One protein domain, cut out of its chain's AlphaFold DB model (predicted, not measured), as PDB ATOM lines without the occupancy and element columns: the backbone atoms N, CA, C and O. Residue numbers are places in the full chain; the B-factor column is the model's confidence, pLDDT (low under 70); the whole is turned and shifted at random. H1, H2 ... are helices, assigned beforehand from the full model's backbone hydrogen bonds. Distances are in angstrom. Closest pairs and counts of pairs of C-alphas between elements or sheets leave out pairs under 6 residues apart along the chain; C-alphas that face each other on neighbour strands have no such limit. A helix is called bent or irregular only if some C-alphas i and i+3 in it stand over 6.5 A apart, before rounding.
ATOM      1  N   ARG A  22     189.397 196.442 228.938       72.00
ATOM      2  CA  ARG A  22     189.392 197.915 229.028       72.00
ATOM      3  C   ARG A  22     188.343 198.589 228.136       72.00
ATOM      4  O   ARG A  22     187.777 199.608 228.510       72.00
ATOM      5  N   ALA A  23     188.079 198.049 226.944       75.75
ATOM      6  CA  ALA A  23     187.034 198.582 226.065       75.75
ATOM      7  C   ALA A  23     185.622 198.227 226.558       75.75
ATOM      8  O   ALA A  23     184.658 198.896 226.190       75.75
ATOM      9  N   MET A  24     185.488 197.193 227.396       75.75
ATOM     10  CA  MET A  24     184.204 196.703 227.902       75.75
ATOM     11  C   MET A  24     183.876 197.180 229.326       75.75
ATOM     12  O   MET A  24     182.964 196.633 229.948       75.75
ATOM     13  N   ASN A  25     184.536 198.236 229.822       75.50
ATOM     14  CA  ASN A  25     184.318 198.763 231.178       75.50
ATOM     15  C   ASN A  25     182.851 199.115 231.472       75.50
ATOM     16  O   ASN A  25     182.379 198.953 232.592       75.50
ATOM     17  N   LYS A  26     182.096 199.549 230.454       68.19
ATOM     18  CA  LYS A  26     180.663 199.862 230.591       68.19
ATOM     19  C   LYS A  26     179.782 198.634 230.862       68.19
ATOM     20  O   LYS A  26     178.678 198.801 231.362       68.19
ATOM     21  N   VAL A  27     180.241 197.432 230.506       76.50
ATOM     22  CA  VAL A  27     179.488 196.172 230.657       76.50
ATOM     23  C   VAL A  27     179.956 195.397 231.886       76.50
ATOM     24  O   VAL A  27     179.132 194.859 232.617       76.50
ATOM     25  N   PHE A  28     181.269 195.352 232.125       72.12
ATOM     26  CA  PHE A  28     181.874 194.510 233.164       72.12
ATOM     27  C   PHE A  28     182.505 195.293 234.328       72.12
ATOM     28  O   PHE A  28     183.067 194.681 235.233       72.12
ATOM     29  N   GLY A  29     182.392 196.626 234.335       77.88
ATOM     30  CA  GLY A  29     183.058 197.500 235.304       77.88
ATOM     31  C   GLY A  29     184.539 197.725 234.991       77.88
ATOM     32  O   GLY A  29     185.057 197.254 233.980       77.88
ATOM     33  N   GLU A  30     185.237 198.462 235.859       80.31
ATOM     34  CA  GLU A  30     186.682 198.666 235.709       80.31
ATOM     35  C   GLU A  30     187.442 197.338 235.879       80.31
ATOM     36  O   GLU A  30     187.243 196.642 236.883       80.31
ATOM     37  N   PRO A  31     188.324 196.957 234.935       78.94
ATOM     38  CA  PRO A  31     189.092 195.732 235.029       78.94
ATOM     39  C   PRO A  31     189.960 195.769 236.279       78.94
ATOM     40  O   PRO A  31     190.584 196.781 236.598       78.94
ATOM     41  N   ALA A  32     190.027 194.636 236.975       80.12
ATOM     42  CA  ALA A  32     190.853 194.516 238.160       80.12
ATOM     43  C   ALA A  32     192.312 194.860 237.812       80.12
ATOM     44  O   ALA A  32     192.931 194.254 236.933       80.12
ATOM     45  N   THR A  33     192.862 195.847 238.512       82.12
ATOM     46  CA  THR A  33     194.241 196.310 238.355       82.12
ATOM     47  C   THR A  33     195.063 195.824 239.547       82.12
ATOM     48  O   THR A  33     194.646 195.943 240.697       82.12
ATOM     49  N   GLY A  34     196.215 195.204 239.288       86.69
ATOM     50  CA  GLY A  34     197.100 194.701 240.342       86.69
ATOM     51  C   GLY A  34     197.994 193.545 239.893       86.69
ATOM     52  O   GLY A  34     197.779 192.942 238.848       86.69
ATOM     53  N   LEU A  35     198.992 193.209 240.717       89.81
ATOM     54  CA  LEU A  35     200.047 192.233 240.391       89.81
ATOM     55  C   LEU A  35     199.527 190.826 240.017       89.81
ATOM     56  O   LEU A  35     200.188 190.104 239.284       89.81
ATOM     57  N   TYR A  36     198.361 190.432 240.538       90.31
ATOM     58  CA  TYR A  36     197.753 189.112 240.312       90.31
ATOM     59  C   TYR A  36     196.337 189.191 239.737       90.31
ATOM     60  O   TYR A  36     195.621 188.193 239.738       90.31
ATOM     61  N   SER A  37     195.897 190.366 239.283       89.38
ATOM     62  CA  SER A  37     194.524 190.541 238.794       89.38
ATOM     63  C   SER A  37     194.282 189.897 237.427       89.38
ATOM     64  O   SER A  37     193.138 189.699 237.032       89.38
ATOM     65  N   ASN A  38     195.356 189.546 236.722       88.38
ATOM     66  CA  ASN A  38     195.341 188.859 235.436       88.38
ATOM     67  C   ASN A  38     195.312 187.327 235.557       88.38
ATOM     68  O   ASN A  38     195.236 186.643 234.538       88.38
ATOM     69  N   LEU A  39     195.433 186.779 236.769       90.75
ATOM     70  CA  LEU A  39     195.458 185.338 236.979       90.75
ATOM     71  C   LEU A  39     194.038 184.803 237.204       90.75
ATOM     72  O   LEU A  39     193.279 185.387 237.978       90.75
ATOM     73  N   PRO A  40     193.686 183.642 236.625       89.62
ATOM     74  CA  PRO A  40     192.375 183.023 236.824       89.62
ATOM     75  C   PRO A  40     192.230 182.352 238.203       89.62
ATOM     76  O   PRO A  40     191.268 181.628 238.451       89.62
ATOM     77  N   PHE A  41     193.182 182.559 239.118       91.88
ATOM     78  CA  PHE A  41     193.187 181.981 240.457       91.88
ATOM     79  C   PHE A  41     193.761 182.950 241.493       91.88
ATOM     80  O   PHE A  41     194.613 183.792 241.211       91.88
ATOM     81  N   LYS A  42     193.317 182.796 242.743       92.12
ATOM     82  CA  LYS A  42     193.767 183.631 243.861       92.12
ATOM     83  C   LYS A  42     195.072 183.105 244.465       92.12
ATOM     84  O   LYS A  42     195.121 181.974 244.964       92.12
ATOM     85  N   VAL A  43     196.089 183.967 244.477       92.94
ATOM     86  CA  VAL A  43     197.400 183.726 245.109       92.94
ATOM     87  C   VAL A  43     197.426 184.209 246.563       92.94
ATOM     88  O   VAL A  43     197.930 183.510 247.437       92.94
ATOM     89  N   LYS A  44     196.853 185.389 246.837       92.06
ATOM     90  CA  LYS A  44     196.814 186.024 248.166       92.06
ATOM     91  C   LYS A  44     195.409 185.982 248.773       92.06
ATOM     92  O   LYS A  44     194.427 185.836 248.048       92.06
ATOM     93  N   ASN A  45     195.334 186.149 250.097       90.56
ATOM     94  CA  ASN A  45     194.091 186.165 250.879       90.56
ATOM     95  C   ASN A  45     193.198 184.940 250.605       90.56
ATOM     96  O   ASN A  45     192.023 185.054 250.252       90.56
ATOM     97  N   THR A  46     193.787 183.745 250.692       91.19
ATOM     98  CA  THR A  46     193.061 182.487 250.507       91.19
ATOM     99  C   THR A  46     193.133 181.634 251.757       91.19
ATOM    100  O   THR A  46     194.205 181.479 252.329       91.19
ATOM    101  N   LYS A  47     191.999 181.027 252.136       94.94
ATOM    102  CA  LYS A  47     191.892 180.140 253.306       94.94
ATOM    103  C   LYS A  47     192.885 178.973 253.263       94.94
ATOM    104  O   LYS A  47     193.421 178.584 254.290       94.94
ATOM    105  N   ILE A  48     193.127 178.426 252.072       94.38
ATOM    106  CA  ILE A  48     194.114 177.366 251.841       94.38
ATOM    107  C   ILE A  48     195.404 178.013 251.315       94.38
ATOM    108  O   ILE A  48     195.317 178.784 250.347       94.38
ATOM    109  N   PRO A  49     196.582 177.700 251.888       95.31
ATOM    110  CA  PRO A  49     197.871 178.165 251.388       95.31
ATOM    111  C   PRO A  49     198.047 177.914 249.888       95.31
ATOM    112  O   PRO A  49     197.727 176.839 249.377       95.31
ATOM    113  N   PHE A  50     198.581 178.905 249.170       95.00
ATOM    114  CA  PHE A  50     198.757 178.808 247.719       95.00
ATOM    115  C   PHE A  50     199.623 177.615 247.304       95.00
ATOM    116  O   PHE A  50     199.265 176.918 246.360       95.00
ATOM    117  N   ALA A  51     200.690 177.327 248.054       95.94
ATOM    118  CA  ALA A  51     201.581 176.202 247.786       95.94
ATOM    119  C   ALA A  51     200.840 174.855 247.746       95.94
ATOM    120  O   ALA A  51     201.102 174.055 246.859       95.94
ATOM    121  N   LEU A  52     199.872 174.630 248.644       96.25
ATOM    122  CA  LEU A  52     199.083 173.395 248.655       96.25
ATOM    123  C   LEU A  52     198.176 173.285 247.430       96.25
ATOM    124  O   LEU A  52     198.051 172.207 246.866       96.25
ATOM    125  N   LYS A  53     197.571 174.394 246.987       95.00
ATOM    126  CA  LYS A  53     196.788 174.404 245.744       95.00
ATOM    127  C   LYS A  53     197.684 174.117 244.542       95.00
ATOM    128  O   LYS A  53     197.360 173.257 243.739       95.00
ATOM    129  N   TRP A  54     198.817 174.810 244.447       95.69
ATOM    130  CA  TRP A  54     199.744 174.679 243.328       95.69
ATOM    131  C   TRP A  54     200.312 173.259 243.244       95.69
ATOM    132  O   TRP A  54     200.024 172.524 242.303       95.69
ATOM    133  N   TRP A  55     201.041 172.831 244.274       97.31
ATOM    134  CA  TRP A  55     201.687 171.521 244.295       97.31
ATOM    135  C   TRP A  55     200.698 170.366 244.426       97.31
ATOM    136  O   TRP A  55     200.972 169.291 243.909       97.31
ATOM    137  N   GLY A  56     199.536 170.578 245.044       97.00
ATOM    138  CA  GLY A  56     198.468 169.582 245.084       97.00
ATOM    139  C   GLY A  56     197.866 169.328 243.705       97.00
ATOM    140  O   GLY A  56     197.736 168.174 243.308       97.00
ATOM    141  N   THR A  57     197.560 170.381 242.938       96.00
ATOM    142  CA  THR A  57     197.066 170.222 241.562       96.00
ATOM    143  C   THR A  57     198.111 169.546 240.678       96.00
ATOM    144  O   THR A  57     197.793 168.556 240.022       96.00
ATOM    145  N   PHE A  58     199.362 170.015 240.695       97.38
ATOM    146  CA  PHE A  58     200.425 169.381 239.909       97.38
ATOM    147  C   PHE A  58     200.691 167.942 240.350       97.38
ATOM    148  O   PHE A  58     200.781 167.064 239.500       97.38
ATOM    149  N   GLY A  59     200.753 167.678 241.655       98.06
ATOM    150  CA  GLY A  59     200.956 166.340 242.206       98.06
ATOM    151  C   GLY A  59     199.828 165.372 241.848       98.06
ATOM    152  O   GLY A  59     200.097 164.220 241.520       98.06
ATOM    153  N   PHE A  60     198.577 165.840 241.839       97.38
ATOM    154  CA  PHE A  60     197.427 165.035 241.430       97.38
ATOM    155  C   PHE A  60     197.504 164.622 239.957       97.38
ATOM    156  O   PHE A  60     197.326 163.453 239.632       97.38
ATOM    157  N   PHE A  61     197.806 165.553 239.051       97.75
ATOM    158  CA  PHE A  61     197.938 165.198 237.635       97.75
ATOM    159  C   PHE A  61     199.214 164.408 237.347       97.75
ATOM    160  O   PHE A  61     199.207 163.512 236.509       97.75
ATOM    161  N   PHE A  62     200.292 164.683 238.079       97.75
ATOM    162  CA  PHE A  62     201.523 163.905 238.008       97.75
ATOM    163  C   PHE A  62     201.313 162.450 238.446       97.75
ATOM    164  O   PHE A  62     201.928 161.552 237.874       97.75
ATOM    165  N   SER A  63     200.433 162.189 239.420       98.06
ATOM    166  CA  SER A  63     200.161 160.828 239.896       98.06
ATOM    167  C   SER A  63     199.310 159.994 238.928       98.06
ATOM    168  O   SER A  63     199.315 158.766 239.022       98.06
ATOM    169  N   PHE A  64     198.634 160.627 237.963       97.88
ATOM    170  CA  PHE A  64     197.750 159.969 236.999       97.88
ATOM    171  C   PHE A  64     198.379 158.749 236.294       97.88
ATOM    172  O   PHE A  64     197.821 157.658 236.429       97.88
ATOM    173  N   PRO A  65     199.544 158.847 235.614       97.69
ATOM    174  CA  PRO A  65     200.158 157.692 234.954       97.69
ATOM    175  C   PRO A  65     200.491 156.542 235.912       97.69
ATOM    176  O   PRO A  65     200.350 155.379 235.537       97.69
ATOM    177  N   PHE A  66     200.884 156.836 237.155       97.38
ATOM    178  CA  PHE A  66     201.223 155.815 238.149       97.38
ATOM    179  C   PHE A  66     199.983 155.074 238.646       97.38
ATOM    180  O   PHE A  66     200.005 153.851 238.768       97.38
ATOM    181  N   ILE A  67     198.887 155.799 238.889       97.50
ATOM    182  CA  ILE A  67     197.605 155.197 239.271       97.50
ATOM    183  C   ILE A  67     197.081 154.327 238.126       97.50
ATOM    184  O   ILE A  67     196.660 153.193 238.357       97.50
ATOM    185  N   THR A  68     197.147 154.816 236.886       97.62
ATOM    186  CA  THR A  68     196.753 154.040 235.707       97.62
ATOM    187  C   THR A  68     197.589 152.768 235.577       97.62
ATOM    188  O   THR A  68     197.022 151.681 235.458       97.62
ATOM    189  N   ALA A  69     198.918 152.869 235.673       97.25
ATOM    190  CA  ALA A  69     199.804 151.708 235.638       97.25
ATOM    191  C   ALA A  69     199.484 150.716 236.765       97.25
ATOM    192  O   ALA A  69     199.331 149.527 236.499       97.25
ATOM    193  N   TYR A  70     199.286 151.195 237.996       97.44
ATOM    194  CA  TYR A  70     198.901 150.363 239.135       97.44
ATOM    195  C   TYR A  70     197.610 149.578 238.868       97.44
ATOM    196  O   TYR A  70     197.570 148.365 239.075       97.44
ATOM    197  N   VAL A  71     196.568 150.235 238.347       97.44
ATOM    198  CA  VAL A  71     195.300 149.569 238.001       97.44
ATOM    199  C   VAL A  71     195.513 148.487 236.942       97.44
ATOM    200  O   VAL A  71     194.954 147.395 237.071       97.44
ATOM    201  N   HIS A  72     196.318 148.752 235.912       97.38
ATOM    202  CA  HIS A  72     196.601 147.767 234.867       97.38
ATOM    203  C   HIS A  72     197.460 146.602 235.368       97.38
ATOM    204  O   HIS A  72     197.137 145.455 235.072       97.38
ATOM    205  N   MET A  73     198.493 146.864 236.171       97.75
ATOM    206  CA  MET A  73     199.346 145.821 236.752       97.75
ATOM    207  C   MET A  73     198.563 144.923 237.713       97.75
ATOM    208  O   MET A  73     198.700 143.704 237.643       97.75
ATOM    209  N   LYS A  74     197.665 145.502 238.524       96.81
ATOM    210  CA  LYS A  74     196.760 144.741 239.398       96.81
ATOM    211  C   LYS A  74     195.791 143.861 238.603       96.81
ATOM    212  O   LYS A  74     195.531 142.724 238.972       96.81
ATOM    213  N   ARG A  75     195.259 144.363 237.483       96.38
ATOM    214  CA  ARG A  75     194.397 143.570 236.582       96.38
ATOM    215  C   ARG A  75     195.164 142.472 235.841       96.38
ATOM    216  O   ARG A  75     194.570 141.452 235.519       96.38
ATOM    217  N   ALA A  76     196.452 142.681 235.579       97.12
ATOM    218  CA  ALA A  76     197.332 141.700 234.951       97.12
ATOM    219  C   ALA A  76     197.853 140.630 235.931       97.12
ATOM    220  O   ALA A  76     198.516 139.695 235.491       97.12
ATOM    221  N   GLY A  77     197.580 140.757 237.237       95.69
ATOM    222  CA  GLY A  77     198.061 139.825 238.262       95.69
ATOM    223  C   GLY A  77     199.553 139.957 238.582       95.69
ATOM    224  O   GLY A  77     200.133 139.048 239.164       95.69
TER     225      GLY A  77
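AT A GLANCE: This is residues 22 to 77 of the 79 residues of an uncharacterized protein of Candida auris (UniProt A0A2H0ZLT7). A long bent helix, H2, makes one half of a drawn-out rod, and a winding stretch with no named element, residues 29 to 49, leads from it to a small irregular helix, H1, at the other end. The helices do not pack on each other, and residues 55 to 77, of which 55 to 75 belong to H2, stick out free. The printed part has 56 residues with two named helices, H1 then H2 along the chain, and no named strand; the class is all helix. It is extended, with a radius of gyration of the C-alphas of 19.8 A and spans of 63 by 24 by 15 A.

IN THESE COORDINATES: H2 covers residues 50 to 75 and by its hydrogen bonds was assigned as one helix, but it is bent: C-alphas 62 and 65 are 7.1 A apart. Its arm H2a, residues 50 to 62, is 18.0 A long from first to last C-alpha and begins with C-alpha 50 at (198.757, 178.808, 247.719). Its arm H2b, residues 65 to 75, is 15.3 A long and ends with C-alpha 75 at (194.397, 143.570, 236.582). Residues 63 and 64 belong to neither arm. H1, residues 22 to 28, is 9.2 A long and starts with C-alpha 22 at (189.392, 197.915, 229.028); it is irregular, with C-alphas 23 and 26 7.9 A apart.

HOW THE PARTS SIT: The lines of H2a and H2b stand at a steep tilt of 42 degrees. H1 is apart from H2a and apart from H2b. In H2a and H2b every O i to N i+4 pair is within hydrogen-bond range; in H1 1 of 3 is, and 1 of 4 O i to N i+3 pairs.

THE WHOLE: The C-alphas of Lys 26 and Gly 77, the two farthest apart, are 63.0 A apart. The printed part has no cut. The link from H1 to H2, 21 residues, is long. Residues 24 to 29, of which 24 to 28 belong to H1, stand free. Mean pLDDT of the printed part is 90.9; H1 has a mean of 74, and residue 26 is under 70.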